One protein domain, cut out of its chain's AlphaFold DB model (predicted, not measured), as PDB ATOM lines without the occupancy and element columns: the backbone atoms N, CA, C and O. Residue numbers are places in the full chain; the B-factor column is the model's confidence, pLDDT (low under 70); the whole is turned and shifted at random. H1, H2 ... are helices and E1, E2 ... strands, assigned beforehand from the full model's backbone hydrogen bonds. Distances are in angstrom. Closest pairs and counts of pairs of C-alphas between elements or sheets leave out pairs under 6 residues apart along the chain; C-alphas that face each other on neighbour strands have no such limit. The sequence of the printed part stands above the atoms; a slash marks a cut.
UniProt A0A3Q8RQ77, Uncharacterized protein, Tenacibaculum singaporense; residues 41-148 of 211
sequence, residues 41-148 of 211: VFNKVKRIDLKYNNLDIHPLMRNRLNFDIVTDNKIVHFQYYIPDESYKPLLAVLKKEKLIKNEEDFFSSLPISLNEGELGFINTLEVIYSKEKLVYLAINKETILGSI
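This is residues 41 to 148 of the 211 residues of an uncharacterized protein of Tenacibaculum singaporense (UniProt A0A3Q8RQ77). Two small antiparallel sheets stand at an angle to each other, with E3 of the one coming near E6 of the other; H1 packs on E7, and H2 follows it, about perpendicular to H1. The printed part has 108 residues, in the order E1 E2 E3 H1 H2 E4 E5 E6 E7, and is of mixed class. The sheets run E3 E2 E1 E4 and E5 E6 E7. The whole is compact, with a radius of gyration of the C-alphas of 13.6 A and spans of 37 by 36 by 22 A.

E1, residues 45 to 53, starts at C-alpha 45 (205.309, 229.374, 195.021) and is 23.2 A long. E2, 64 to 71, spans 22.5 A and E3, 75 to 81, 19.9 A. H1 is residues 88 to 96, 12.1 A; H2 is 103 to 108; E4 is 112 to 115. E5, 125 to 130, E6, 133 to 139, and E7, 142 to 146, follow; C-alpha 146 is at (213.713, 211.909, 199.852).

E1 E2 E3 form a meander, each strand the antiparallel neighbour of the one before, with N 49 and O 68 at 2.8 A and N 67 and O 78 at 2.8 A. E4 is antiparallel to E1, N 50 and O 112 being 2.8 A apart. H2 only grazes this sheet, with residues 106 to 108. The closest C-alphas of E3 and E6, Phe 78 and Leu 134, are 6.9 A apart. E5 E6 E7 form a second meander, with N 126 and O 138 at 2.9 A and N 144 and O 137 at 2.8 A. H1 is on this sheet, over E7; their closest C-alphas, Pro 89 and Ile 144, are 5.3 A apart. In H1 and H2 every O i to N i+4 pair is within hydrogen-bond range.

The C-alphas farthest apart, Ile 57 and Asn 123, are 38.6 A apart. The printed part has no cut and no long link. Model confidence is under 70 at residues 54 to 62 and 148.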
ATOM      1  N   VAL A  41     206.975 220.155 188.140       90.94
ATOM      2  CA  VAL A  41     207.788 221.363 188.322       90.94
ATOM      3  C   VAL A  41     206.870 222.560 188.514       90.94
ATOM      4  O   VAL A  41     206.014 222.832 187.671       90.94
ATOM      5  N   PHE A  42     207.073 223.294 189.604       91.69
ATOM      6  CA  PHE A  42     206.416 224.567 189.866       91.69
ATOM      7  C   PHE A  42     207.453 225.686 189.834       91.69
ATOM      8  O   PHE A  42     208.457 225.635 190.540       91.69
ATOM      9  N   ASN A  43     207.183 226.711 189.031       89.62
ATOM     10  CA  ASN A  43     208.033 227.903 188.930       89.62
ATOM     11  C   ASN A  43     207.513 229.061 189.789       89.62
ATOM     12  O   ASN A  43     208.111 230.128 189.825       89.62
ATOM     13  N   LYS A  44     206.359 228.868 190.437       89.56
ATOM     14  CA  LYS A  44     205.713 229.876 191.263       89.56
ATOM     15  C   LYS A  44     205.202 229.244 192.551       89.56
ATOM     16  O   LYS A  44     204.378 228.324 192.531       89.56
ATOM     17  N   VAL A  45     205.720 229.745 193.668       92.56
ATOM     18  CA  VAL A  45     205.309 229.374 195.021       92.56
ATOM     19  C   VAL A  45     204.720 230.610 195.681       92.56
ATOM     20  O   VAL A  45     205.368 231.648 195.762       92.56
ATOM     21  N   LYS A  46     203.469 230.503 196.128       93.62
ATOM     22  CA  LYS A  46     202.721 231.612 196.729       93.62
ATOM     23  C   LYS A  46     203.039 231.773 198.209       93.62
ATOM     24  O   LYS A  46     203.097 232.895 198.707       93.62
ATOM     25  N   ARG A  47     203.172 230.651 198.919       94.69
ATOM     26  CA  ARG A  47     203.380 230.636 200.367       94.69
ATOM     27  C   ARG A  47     204.064 229.353 200.821       94.69
ATOM     28  O   ARG A  47     203.807 228.294 200.249       94.69
ATOM     29  N   ILE A  48     204.883 229.444 201.863       93.88
ATOM     30  CA  ILE A  48     205.388 228.289 202.610       93.88
ATOM     31  C   ILE A  48     205.045 228.479 204.082       93.88
ATOM     32  O   ILE A  48     205.446 229.477 204.674       93.88
ATOM     33  N   ASP A  49     204.354 227.504 204.668       93.50
ATOM     34  CA  ASP A  49     204.010 227.481 206.086       93.50
ATOM     35  C   ASP A  49     204.779 226.354 206.791       93.50
ATOM     36  O   ASP A  49     204.726 225.191 206.384       93.50
ATOM     37  N   LEU A  50     205.470 226.698 207.876       91.94
ATOM     38  CA  LEU A  50     206.224 225.799 208.742       91.94
ATOM     39  C   LEU A  50     205.596 225.799 210.126       91.94
ATOM     40  O   LEU A  50     205.512 226.846 210.772       91.94
ATOM     41  N   LYS A  51     205.183 224.631 210.615       91.25
ATOM     42  CA  LYS A  51     204.512 224.523 211.915       91.25
ATOM     43  C   LYS A  51     205.081 223.385 212.734       91.25
ATOM     44  O   LYS A  51     205.114 222.238 212.291       91.25
ATOM     45  N   TYR A  52     205.478 223.708 213.958       85.00
ATOM     46  CA  TYR A  52     205.844 222.705 214.939       85.00
ATOM     47  C   TYR A  52     204.589 222.137 215.598       85.00
ATOM     48  O   TYR A  52     203.856 222.868 216.263       85.00
ATOM     49  N   ASN A  53     204.342 220.838 215.434       72.25
ATOM     50  CA  ASN A  53     203.298 220.161 216.189       72.25
ATOM     51  C   ASN A  53     203.919 219.525 217.432       72.25
ATOM     52  O   ASN A  53     204.510 218.446 217.367       72.25
ATOM     53  N   ASN A  54     203.721 220.175 218.577       61.66
ATOM     54  CA  ASN A  54     203.930 219.566 219.886       61.66
ATOM     55  C   ASN A  54     202.576 219.136 220.460       61.66
ATOM     56  O   ASN A  54     202.026 219.779 221.349       61.66
ATOM     57  N   LEU A  55     201.967 218.110 219.865       55.62
ATOM     58  CA  LEU A  55     200.711 217.574 220.380       55.62
ATOM     59  C   LEU A  55     201.024 216.554 221.478       55.62
ATOM     60  O   LEU A  55     201.537 215.470 221.201       55.62
ATOM     61  N   ASP A  56     200.635 216.871 222.714       56.62
ATOM     62  CA  ASP A  56     200.772 216.001 223.897       56.62
ATOM     63  C   ASP A  56     199.894 214.734 223.859       56.62
ATOM     64  O   ASP A  56     199.885 213.936 224.793       56.62
ATOM     65  N   ILE A  57     199.178 214.519 222.757       57.34
ATOM     66  CA  ILE A  57     198.098 213.540 222.628       57.34
ATOM     67  C   ILE A  57     198.639 212.118 222.374       57.34
ATOM     68  O   ILE A  57     197.973 211.143 222.710       57.34
ATOM     69  N   HIS A  58     199.852 211.960 221.814       53.97
ATOM     70  CA  HIS A  58     200.452 210.632 221.603       53.97
ATOM     71  C   HIS A  58     201.994 210.681 221.478       53.97
ATOM     72  O   HIS A  58     202.507 211.542 220.761       53.97
ATOM     73  N   PRO A  59     202.762 209.733 222.062       56.09
ATOM     74  CA  PRO A  59     204.235 209.730 222.010       56.09
ATOM     75  C   PRO A  59     204.829 209.765 220.592       56.09
ATOM     76  O   PRO A  59     205.872 210.368 220.374       56.09
ATOM     77  N   LEU A  60     204.139 209.164 219.616       54.56
ATOM     78  CA  LEU A  60     204.548 209.104 218.198       54.56
ATOM     79  C   LEU A  60     204.246 210.383 217.387       54.56
ATOM     80  O   LEU A  60     204.657 210.494 216.226       54.56
ATOM     81  N   MET A  61     203.485 211.317 217.967       53.28
ATOM     82  CA  MET A  61     203.155 212.615 217.363       53.28
ATOM     83  C   MET A  61     203.959 213.772 217.962       53.28
ATOM     84  O   MET A  61     203.880 214.885 217.445       53.28
ATOM     85  N   ARG A  62     204.752 213.515 219.008       63.22
ATOM     86  CA  ARG A  62     205.717 214.489 219.518       63.22
ATOM     87  C   ARG A  62     206.823 214.694 218.486       63.22
ATOM     88  O   ARG A  62     207.223 213.757 217.797       63.22
ATOM     89  N   ASN A  63     207.327 215.920 218.413       77.25
ATOM     90  CA  ASN A  63     208.498 216.277 217.619       77.25
ATOM     91  C   ASN A  63     208.301 216.129 216.098       77.25
ATOM     92  O   ASN A  63     209.196 215.653 215.390       77.25
ATOM     93  N   ARG A  64     207.131 216.528 215.582       85.75
ATOM     94  CA  ARG A  64     206.883 216.598 214.135       85.75
ATOM     95  C   ARG A  64     206.852 218.033 213.643       85.75
ATOM     96  O   ARG A  64     206.257 218.912 214.265       85.75
ATOM     97  N   LEU A  65     207.470 218.240 212.491       88.69
ATOM     98  CA  LEU A  65     207.515 219.520 211.809       88.69
ATOM     99  C   LEU A  65     206.720 219.413 210.513       88.69
ATOM    100  O   LEU A  65     207.100 218.656 209.620       88.69
ATOM    101  N   ASN A  66     205.618 220.146 210.433       90.88
ATOM    102  CA  ASN A  66     204.747 220.168 209.267       90.88
ATOM    103  C   ASN A  66     205.162 221.279 208.316       90.88
ATOM    104  O   ASN A  66     205.458 222.396 208.748       90.88
ATOM    105  N   PHE A  67     205.109 220.959 207.032       91.12
ATOM    106  CA  PHE A  67     205.386 221.865 205.938       91.12
ATOM    107  C   PHE A  67     204.251 221.847 204.932       91.12
ATOM    108  O   PHE A  67     203.925 220.795 204.375       91.12
ATOM    109  N   ASP A  68     203.722 223.033 204.661       93.94
ATOM    110  CA  ASP A  68     202.790 223.277 203.571       93.94
ATOM    111  C   ASP A  68     203.440 224.228 202.572       93.94
ATOM    112  O   ASP A  68     203.798 225.353 202.912       93.94
ATOM    113  N   ILE A  69     203.582 223.794 201.322       93.31
ATOM    114  CA  ILE A  69     204.013 224.656 200.219       93.31
ATOM    115  C   ILE A  69     202.809 224.881 199.312       93.31
ATOM    116  O   ILE A  69     202.316 223.956 198.663       93.31
ATOM    117  N   VAL A  70     202.328 226.118 199.270       94.12
ATOM    118  CA  VAL A  70     201.194 226.532 198.445       94.12
ATOM    119  C   VAL A  70     201.726 227.009 197.099       94.12
ATOM    120  O   VAL A  70     202.391 228.042 197.007       94.12
ATOM    121  N   THR A  71     201.423 226.261 196.043       91.69
ATOM    122  CA  THR A  71     201.717 226.648 194.658       91.69
ATOM    123  C   THR A  71     200.465 227.212 193.989       91.69
ATOM    124  O   THR A  71     199.418 227.375 194.621       91.69
ATOM    125  N   ASP A  72     200.549 227.539 192.700       86.38
ATOM    126  CA  ASP A  72     199.395 228.061 191.965       86.38
ATOM    127  C   ASP A  72     198.214 227.086 191.925       86.38
ATOM    128  O   ASP A  72     197.069 227.523 192.035       86.38
ATOM    129  N   ASN A  73     198.507 225.785 191.822       87.25
ATOM    130  CA  ASN A  73     197.527 224.756 191.470       87.25
ATOM    131  C   ASN A  73     197.406 223.639 192.518       87.25
ATOM    132  O   ASN A  73     196.560 222.758 192.371       87.25
ATOM    133  N   LYS A  74     198.280 223.610 193.533       91.00
ATOM    134  CA  LYS A  74     198.361 222.496 194.486       91.00
ATOM    135  C   LYS A  74     198.976 222.942 195.809       91.00
ATOM    136  O   LYS A  74     199.802 223.846 195.853       91.00
ATOM    137  N   ILE A  75     198.597 222.258 196.883       91.88
ATOM    138  CA  ILE A  75     199.288 222.350 198.168       91.88
ATOM    139  C   ILE A  75     200.133 221.089 198.312       91.88
ATOM    140  O   ILE A  75     199.625 219.972 198.206       91.88
ATOM    141  N   VAL A  76     201.432 221.270 198.511       92.62
ATOM    142  CA  VAL A  76     202.379 220.190 198.776       92.62
ATOM    143  C   VAL A  76     202.555 220.103 200.286       92.62
ATOM    144  O   VAL A  76     203.209 220.955 200.880       92.62
ATOM    145  N   HIS A  77     201.948 219.084 200.891       91.88
ATOM    146  CA  HIS A  77     202.028 218.829 202.327       91.88
ATOM    147  C   HIS A  77     203.023 217.707 202.628       91.88
ATOM    148  O   HIS A  77     202.974 216.635 202.014       91.88
ATOM    149  N   PHE A  78     203.901 217.928 203.601       90.62
ATOM    150  CA  PHE A  78     204.789 216.898 204.132       90.62
ATOM    151  C   PHE A  78     205.197 217.191 205.575       90.62
ATOM    152  O   PHE A  78     204.979 218.275 206.108       90.62
ATOM    153  N   GLN A  79     205.776 216.184 206.222       90.31
ATOM    154  CA  GLN A  79     206.164 216.245 207.625       90.31
ATOM    155  C   GLN A  79     207.542 215.622 207.829       90.31
ATOM    156  O   GLN A  79     207.849 214.583 207.237       90.31
ATOM    157  N   TYR A  80     208.329 216.224 208.712       89.19
ATOM    158  CA  TYR A  80     209.555 215.632 209.235       89.19
ATOM    159  C   TYR A  80     209.341 215.106 210.644       89.19
ATOM    160  O   TYR A  80     208.643 215.719 211.454       89.19
ATOM    161  N   TYR A  81     210.001 213.994 210.943       87.25
ATOM    162  CA  TYR A  81     210.231 213.563 212.310       87.25
ATOM    163  C   TYR A  81     211.578 214.134 212.758       87.25
ATOM    164  O   TYR A  81     212.612 213.831 212.163       87.25
ATOM    165  N   ILE A  82     211.557 215.022 213.752       85.62
ATOM    166  CA  ILE A  82     212.737 215.798 214.162       85.62
ATOM    167  C   ILE A  82     213.893 214.914 214.640       85.62
ATOM    168  O   ILE A  82     215.015 215.191 214.228       85.62
ATOM    169  N   PRO A  83     213.680 213.839 215.425       86.19
ATOM    170  CA  PRO A  83     214.784 212.981 215.853       86.19
ATOM    171  C   PRO A  83     215.573 212.331 214.709       86.19
ATOM    172  O   PRO A  83     216.729 211.982 214.908       86.19
ATOM    173  N   ASP A  84     214.984 212.203 213.514       87.69
ATOM    174  CA  ASP A  84     215.682 211.668 212.337       87.69
ATOM    175  C   ASP A  84     216.582 212.711 211.658       87.69
ATOM    176  O   ASP A  84     217.250 212.397 210.674       87.69
ATOM    177  N   GLU A  85     216.543 213.973 212.105       88.81
ATOM    178  CA  GLU A  85     217.299 215.106 211.553       88.81
ATOM    179  C   GLU A  85     217.084 215.349 210.045       88.81
ATOM    180  O   GLU A  85     217.808 216.102 209.391       88.81
ATOM    181  N   SER A  86     216.043 214.742 209.477       88.50
ATOM    182  CA  SER A  86     215.728 214.778 208.045       88.50
ATOM    183  C   SER A  86     215.347 216.173 207.529       88.50
ATOM    184  O   SER A  86     215.324 216.388 206.319       88.50
ATOM    185  N   TYR A  87     215.114 217.134 208.428       90.06
ATOM    186  CA  TYR A  87     214.872 218.547 208.127       90.06
ATOM    187  C   TYR A  87     216.160 219.355 207.878       90.06
ATOM    188  O   TYR A  87     216.082 220.488 207.408       90.06
ATOM    189  N   LYS A  88     217.355 218.820 208.171       91.75
ATOM    190  CA  LYS A  88     218.631 219.547 208.005       91.75
ATOM    191  C   LYS A  88     218.862 220.129 206.599       91.75
ATOM    192  O   LYS A  88     219.333 221.264 206.522       91.75
ATOM    193  N   PRO A  89     218.527 219.445 205.488       91.56
ATOM    194  CA  PRO A  89     218.648 220.039 204.154       91.56
ATOM    195  C   PRO A  89     217.810 221.314 203.993       91.56
ATOM    196  O   PRO A  89     218.253 222.288 203.394       91.56
ATOM    197  N   LEU A  90     216.620 221.343 204.584       91.12
ATOM    198  CA  LEU A  90     215.736 222.503 204.566       91.12
ATOM    199  C   LEU A  90     216.278 223.650 205.411       91.12
ATOM    200  O   LEU A  90     216.286 224.796 204.971       91.12
ATOM    201  N   LEU A  91     216.798 223.325 206.595       91.31
ATOM    202  CA  LEU A  91     217.513 224.273 207.442       91.31
ATOM    203  C   LEU A  91     218.676 224.922 206.675       91.31
ATOM    204  O   LEU A  91     218.873 226.132 206.759       91.31
ATOM    205  N   ALA A  92     219.424 224.139 205.894       91.81
ATOM    206  CA  ALA A  92     220.522 224.648 205.078       91.81
ATOM    207  C   ALA A  92     220.042 225.642 204.008       91.81
ATOM    208  O   ALA A  92     220.655 226.701 203.865       91.81
ATOM    209  N   VAL A  93     218.928 225.349 203.325       91.31
ATOM    210  CA  VAL A  93     218.305 226.268 202.355       91.31
ATOM    211  C   VAL A  93     217.883 227.569 203.039       91.31
ATOM    212  O   VAL A  93     218.291 228.646 202.618       91.31
ATOM    213  N   LEU A  94     217.144 227.491 204.149       90.88
ATOM    214  CA  LEU A  94     216.681 228.680 204.873       90.88
ATOM    215  C   LEU A  94     217.849 229.529 205.404       90.88
ATOM    216  O   LEU A  94     217.797 230.759 205.360       90.88
ATOM    217  N   LYS A  95     218.924 228.887 205.876       92.12
ATOM    218  CA  LYS A  95     220.133 229.569 206.356       92.12
ATOM    219  C   LYS A  95     220.902 230.245 205.223       92.12
ATOM    220  O   LYS A  95     221.377 231.368 205.391       92.12
ATOM    221  N   LYS A  96     221.031 229.578 204.072       91.56
ATOM    222  CA  LYS A  96     221.690 230.116 202.872       91.56
ATOM    223  C   LYS A  96     221.012 231.403 202.400       91.56
ATOM    224  O   LYS A  96     221.699 232.377 202.103       91.56
ATOM    225  N   GLU A  97     219.685 231.423 202.445       90.44
ATOM    226  CA  GLU A  97     218.859 232.578 202.076       90.44
ATOM    227  C   GLU A  97     218.675 233.587 203.223       90.44
ATOM    228  O   GLU A  97     217.940 234.562 203.090       90.44
ATOM    229  N   LYS A  98     219.379 233.393 204.350       90.62
ATOM    230  CA  LYS A  98     219.370 234.273 205.532       90.62
ATOM    231  C   LYS A  98     217.986 234.473 206.164       90.62
ATOM    232  O   LYS A  98     217.775 235.459 206.865       90.62
ATOM    233  N   LEU A  99     217.072 233.527 205.958       89.12
ATOM    234  CA  LEU A  99     215.753 233.514 206.600       89.12
ATOM    235  C   LEU A  99     215.837 233.074 208.066       89.12
ATOM    236  O   LEU A  99     214.960 233.395 208.858       89.12
ATOM    237  N   ILE A 100     216.909 232.362 208.420       90.00
ATOM    238  CA  ILE A 100     217.253 231.942 209.781       90.00
ATOM    239  C   ILE A 100     218.764 232.057 209.995       90.00
ATOM    240  O   ILE A 100     219.552 231.927 209.050       90.00
ATOM    241  N   LYS A 101     219.195 232.269 211.240       87.69
ATOM    242  CA  LYS A 101     220.625 232.401 211.581       87.69
ATOM    243  C   LYS A 101     221.277 231.059 211.905       87.69
ATOM    244  O   LYS A 101     222.384 230.765 211.441       87.69
ATOM    245  N   ASN A 102     220.612 230.252 212.724       87.75
ATOM    246  CA  ASN A 102     221.103 228.963 213.204       87.75
ATOM    247  C   ASN A 102     219.930 228.012 213.521       87.75
ATOM    248  O   ASN A 102     218.772 228.327 213.261       87.75
ATOM    249  N   GLU A 103     220.235 226.815 214.021       85.44
ATOM    250  CA  GLU A 103     219.228 225.788 214.316       85.44
ATOM    251  C   GLU A 103     218.361 226.118 215.543       85.44
ATOM    252  O   GLU A 103     217.170 225.823 215.562       85.44
ATOM    253  N   GLU A 104     218.927 226.783 216.547       85.19
ATOM    254  CA  GLU A 104     218.188 227.232 217.737       85.19
ATOM    255  C   GLU A 104     217.151 228.311 217.366       85.19
ATOM    256  O   GLU A 104     215.997 228.275 217.800       85.19
ATOM    257  N   ASP A 105     217.553 229.237 216.497       85.38
ATOM    258  CA  ASP A 105     216.722 230.279 215.892       85.38
ATOM    259  C   ASP A 105     215.599 229.673 215.042       85.38
ATOM    260  O   ASP A 105     214.470 230.149 215.066       85.38
ATOM    261  N   PHE A 106     215.867 228.562 214.352       86.69
ATOM    262  CA  PHE A 106     214.855 227.866 213.564       86.69
ATOM    263  C   PHE A 106     213.689 227.367 214.417       86.69
ATOM    264  O   PHE A 106     212.544 227.686 214.111       86.69
ATOM    265  N   PHE A 107     213.956 226.616 215.490       85.69
ATOM    266  CA  PHE A 107     212.884 226.072 216.326       85.69
ATOM    267  C   PHE A 107     212.158 227.150 217.134       85.69
ATOM    268  O   PHE A 107     210.946 227.048 217.325       85.69
ATOM    269  N   SER A 108     212.875 228.184 217.580       85.00
ATOM    270  CA  SER A 108     212.284 229.311 218.315       85.00
ATOM    271  C   SER A 108     211.455 230.251 217.434       85.00
ATOM    272  O   SER A 108     210.535 230.889 217.939       85.00
ATOM    273  N   SER A 109     211.723 230.288 216.126       85.25
ATOM    274  CA  SER A 109     210.964 231.087 215.156       85.25
ATOM    275  C   SER A 109     209.689 230.408 214.650       85.25
ATOM    276  O   SER A 109     208.939 231.013 213.886       85.25
ATOM    277  N   LEU A 110     209.415 229.157 215.034       86.88
ATOM    278  CA  LEU A 110     208.206 228.459 214.600       86.88
ATOM    279  C   LEU A 110     206.960 228.986 215.343       86.88
ATOM    280  O   LEU A 110     206.998 229.137 216.563       86.88
ATOM    281  N   PRO A 111     205.818 229.178 214.651       90.00
ATOM    282  CA  PRO A 111     205.586 228.910 213.230       90.00
ATOM    283  C   PRO A 111     206.136 230.005 212.300       90.00
ATOM    284  O   PRO A 111     205.963 231.192 212.558       90.00
ATOM    285  N   ILE A 112     206.716 229.593 211.169       89.69
ATOM    286  CA  ILE A 112     207.221 230.495 210.122       89.69
ATOM    287  C   ILE A 112     206.242 230.456 208.944       89.69
ATOM    288  O   ILE A 112     205.835 229.379 208.515       89.69
ATOM    289  N   SER A 113     205.872 231.616 208.407       92.69
ATOM    290  CA  SER A 113     205.040 231.738 207.205       92.69
ATOM    291  C   SER A 113     205.716 232.704 206.245       92.69
ATOM    292  O   SER A 113     205.788 233.893 206.535       92.69
ATOM    293  N   LEU A 114     206.183 232.195 205.110       92.94
ATOM    294  CA  LEU A 114     206.862 232.968 204.072       92.94
ATOM    295  C   LEU A 114     205.892 233.245 202.928       92.94
ATOM    296  O   LEU A 114     205.309 232.305 202.380       92.94
ATOM    297  N   ASN A 115     205.736 234.508 202.548       93.50
ATOM    298  CA  ASN A 115     204.875 234.910 201.432       93.50
ATOM    299  C   ASN A 115     205.665 235.041 200.121       93.50
ATOM    300  O   ASN A 115     206.888 235.097 200.128       93.50
ATOM    301  N   GLU A 116     204.965 235.156 198.988       89.62
ATOM    302  CA  GLU A 116     205.554 235.247 197.637       89.62
ATOM    303  C   GLU A 116     206.733 236.238 197.534       89.62
ATOM    304  O   GLU A 116     207.741 235.922 196.908       89.62
ATOM    305  N   GLY A 117     206.663 237.394 198.207       88.00
ATOM    306  CA  GLY A 117     207.747 238.387 198.210       88.00
ATOM    307  C   GLY A 117     209.051 237.919 198.874       88.00
ATOM    308  O   GLY A 117     210.127 238.369 198.492       88.00
ATOM    309  N   GLU A 118     208.972 236.996 199.831       88.31
ATOM    310  CA  GLU A 118     210.115 236.413 200.552       88.31
ATOM    311  C   GLU A 118     210.636 235.139 199.868       88.31
ATOM    312  O   GLU A 118     211.746 234.683 200.131       88.31
ATOM    313  N   LEU A 119     209.843 234.569 198.957       91.06
ATOM    314  CA  LEU A 119     210.131 233.322 198.248       91.06
ATOM    315  C   LEU A 119     210.821 233.543 196.896       91.06
ATOM    316  O   LEU A 119     210.933 232.607 196.105       91.06
ATOM    317  N   GLY A 120     211.332 234.750 196.636       86.88
ATOM    318  CA  GLY A 120     212.001 235.101 195.379       86.88
ATOM    319  C   GLY A 120     213.244 234.261 195.059       86.88
ATOM    320  O   GLY A 120     213.665 234.208 193.908       86.88
ATOM    321  N   PHE A 121     213.814 233.565 196.047       89.88
ATOM    322  CA  PHE A 121     214.911 232.623 195.828       89.88
ATOM    323  C   PHE A 121     214.454 231.311 195.173       89.88
ATOM    324  O   PHE A 121     215.280 230.606 194.594       89.88
ATOM    325  N   ILE A 122     213.168 230.945 195.250       91.69
ATOM    326  CA  ILE A 122     212.638 229.696 194.691       91.69
ATOM    327  C   ILE A 122     212.373 229.882 193.198       91.69
ATOM    328  O   ILE A 122     211.290 230.281 192.784       91.69
ATOM    329  N   ASN A 123     213.361 229.537 192.373       90.44
ATOM    330  CA  ASN A 123     213.205 229.536 190.919       90.44
ATOM    331  C   ASN A 123     212.426 228.309 190.443       90.44
ATOM    332  O   ASN A 123     211.659 228.374 189.487       90.44
ATOM    333  N   THR A 124     212.674 227.164 191.084       93.12
ATOM    334  CA  THR A 124     212.085 225.876 190.709       93.12
ATOM    335  C   THR A 124     211.791 225.044 191.947       93.12
ATOM    336  O   THR A 124     212.638 224.913 192.834       93.12
ATOM    337  N   LEU A 125     210.596 224.466 191.987       92.81
ATOM    338  CA  LEU A 125     210.161 223.488 192.972       92.81
ATOM    339  C   LEU A 125     209.817 222.195 192.236       92.81
ATOM    340  O   LEU A 125     208.885 222.161 191.436       92.81
ATOM    341  N   GLU A 126     210.557 221.133 192.514       92.56
ATOM    342  CA  GLU A 126     210.367 219.825 191.894       92.56
ATOM    343  C   GLU A 126     209.774 218.855 192.911       92.56
ATOM    344  O   GLU A 126     210.315 218.697 194.007       92.56
ATOM    345  N   VAL A 127     208.681 218.181 192.554       91.50
ATOM    346  CA  VAL A 127     208.023 217.207 193.433       91.50
ATOM    347  C   VAL A 127     207.719 215.904 192.720       91.50
ATOM    348  O   VAL A 127     207.302 215.894 191.566       91.50
ATOM    349  N   ILE A 128     207.876 214.784 193.424       89.69
ATOM    350  CA  ILE A 128     207.422 213.473 192.942       89.69
ATOM    351  C   ILE A 128     206.508 212.860 193.992       89.69
ATOM    352  O   ILE A 128     206.860 212.771 195.171       89.69
ATOM    353  N   TYR A 129     205.353 212.385 193.532       84.94
ATOM    354  CA  TYR A 129     204.406 211.618 194.328       84.94
ATOM    355  C   TYR A 129     204.445 210.142 193.931       84.94
ATOM    356  O   TYR A 129     204.544 209.799 192.753       84.94
ATOM    357  N   SER A 130     204.324 209.261 194.920       80.44
ATOM    358  CA  SER A 130     204.102 207.829 194.729       80.44
ATOM    359  C   SER A 130     202.879 207.418 195.535       80.44
ATOM    360  O   SER A 130     202.893 207.540 196.759       80.44
ATOM    361  N   LYS A 131     201.818 206.963 194.852       79.81
ATOM    362  CA  LYS A 131     200.523 206.617 195.469       79.81
ATOM    363  C   LYS A 131     200.054 207.705 196.450       79.81
ATOM    364  O   LYS A 131     199.867 207.434 197.629       79.81
ATOM    365  N   GLU A 132     199.986 208.947 195.965       81.00
ATOM    366  CA  GLU A 132     199.568 210.149 196.718       81.00
ATOM    367  C   GLU A 132     200.510 210.611 197.843       81.00
ATOM    368  O   GLU A 132     200.339 211.702 198.383       81.00
ATOM    369  N   LYS A 133     201.572 209.863 198.154       83.00
ATOM    370  CA  LYS A 133     202.590 210.276 199.123       83.00
ATOM    371  C   LYS A 133     203.712 211.052 198.437       83.00
ATOM    372  O   LYS A 133     204.278 210.566 197.456       83.00
ATOM    373  N   LEU A 134     204.083 212.215 198.975       87.19
ATOM    374  CA  LEU A 134     205.275 212.944 198.536       87.19
ATOM    375  C   LEU A 134     206.525 212.110 198.856       87.19
ATOM    376  O   LEU A 134     206.776 211.770 200.014       87.19
ATOM    377  N   VAL A 135     207.289 211.745 197.825       88.06
ATOM    378  CA  VAL A 135     208.517 210.933 197.951       88.06
ATOM    379  C   VAL A 135     209.779 211.698 197.579       88.06
ATOM    380  O   VAL A 135     210.871 211.255 197.924       88.06
ATOM    381  N   TYR A 136     209.636 212.826 196.887       90.62
ATOM    382  CA  TYR A 136     210.735 213.700 196.511       90.62
ATOM    383  C   TYR A 136     210.282 215.153 196.536       90.62
ATOM    384  O   TYR A 136     209.196 215.460 196.037       90.62
ATOM    385  N   LEU A 137     211.131 216.018 197.078       92.31
ATOM    386  CA  LEU A 137     210.999 217.467 197.024       92.31
ATOM    387  C   LEU A 137     212.384 218.064 196.813       92.31
ATOM    388  O   LEU A 137     213.306 217.750 197.572       92.31
ATOM    389  N   ALA A 138     212.514 218.965 195.851       92.38
ATOM    390  CA  ALA A 138     213.693 219.798 195.706       92.38
ATOM    391  C   ALA A 138     213.319 221.252 195.437       92.38
ATOM    392  O   ALA A 138     212.353 221.537 194.731       92.38
ATOM    393  N   ILE A 139     214.118 222.162 195.985       92.44
ATOM    394  CA  ILE A 139     214.072 223.595 195.689       92.44
ATOM    395  C   ILE A 139     215.378 223.936 194.984       92.44
ATOM    396  O   ILE A 139     216.452 223.653 195.505       92.44
ATOM    397  N   ASN A 140     215.310 224.524 193.790       91.12
ATOM    398  CA  ASN A 140     216.490 224.892 192.999       91.12
ATOM    399  C   ASN A 140     217.484 223.736 192.788       91.12
ATOM    400  O   ASN A 140     218.695 223.947 192.806       91.12
ATOM    401  N   LYS A 141     216.973 222.513 192.583       87.25
ATOM    402  CA  LYS A 141     217.745 221.253 192.490       87.25
ATOM    403  C   LYS A 141     218.393 220.783 193.801       87.25
ATOM    404  O   LYS A 141     218.957 219.688 193.832       87.25
ATOM    405  N   GLU A 142     218.299 221.544 194.887       89.62
ATOM    406  CA  GLU A 142     218.704 221.093 196.217       89.62
ATOM    407  C   GLU A 142     217.598 220.206 196.794       89.62
ATOM    408  O   GLU A 142     216.453 220.627 196.957       89.62
ATOM    409  N   THR A 143     217.923 218.937 197.049       90.88
ATOM    410  CA  THR A 143     216.945 217.957 197.535       90.88
ATOM    411  C   THR A 143     216.664 218.187 199.013       90.88
ATOM    412  O   THR A 143     217.564 218.130 199.846       90.88
ATOM    413  N   ILE A 144     215.393 218.416 199.321       91.25
ATOM    414  CA  ILE A 144     214.890 218.730 200.659       91.25
ATOM    415  C   ILE A 144     214.198 217.521 201.284       91.25
ATOM    416  O   ILE A 144     214.274 217.313 202.495       91.25
ATOM    417  N   LEU A 145     213.546 216.696 200.463       89.94
ATOM    418  CA  LEU A 145     212.897 215.471 200.913       89.94
ATOM    419  C   LEU A 145     213.212 214.318 199.966       89.94
ATOM    420  O   LEU A 145     213.075 214.443 198.749       89.94
ATOM    421  N   GLY A 146     213.545 213.172 200.558       85.31
ATOM    422  CA  GLY A 146     213.713 211.909 199.852       85.31
ATOM    423  C   GLY A 146     214.913 211.892 198.912       85.31
ATOM    424  O   GLY A 146     215.903 212.588 199.108       85.31
ATOM    425  N   SER A 147     214.840 211.040 197.898       78.12
ATOM    426  CA  SER A 147     215.859 210.923 196.859       78.12
ATOM    427  C   SER A 147     215.185 210.677 195.521       78.12
ATOM    428  O   SER A 147     214.119 210.059 195.457       78.12
ATOM    429  N   ILE A 148     215.799 211.166 194.440       69.94
ATOM    430  CA  ILE A 148     215.280 210.914 193.096       69.94
ATOM    431  C   ILE A 148     215.277 209.394 192.883       69.94
ATOM    432  O   ILE A 148     216.343 208.769 192.933       69.94
TER     433      ILE A 148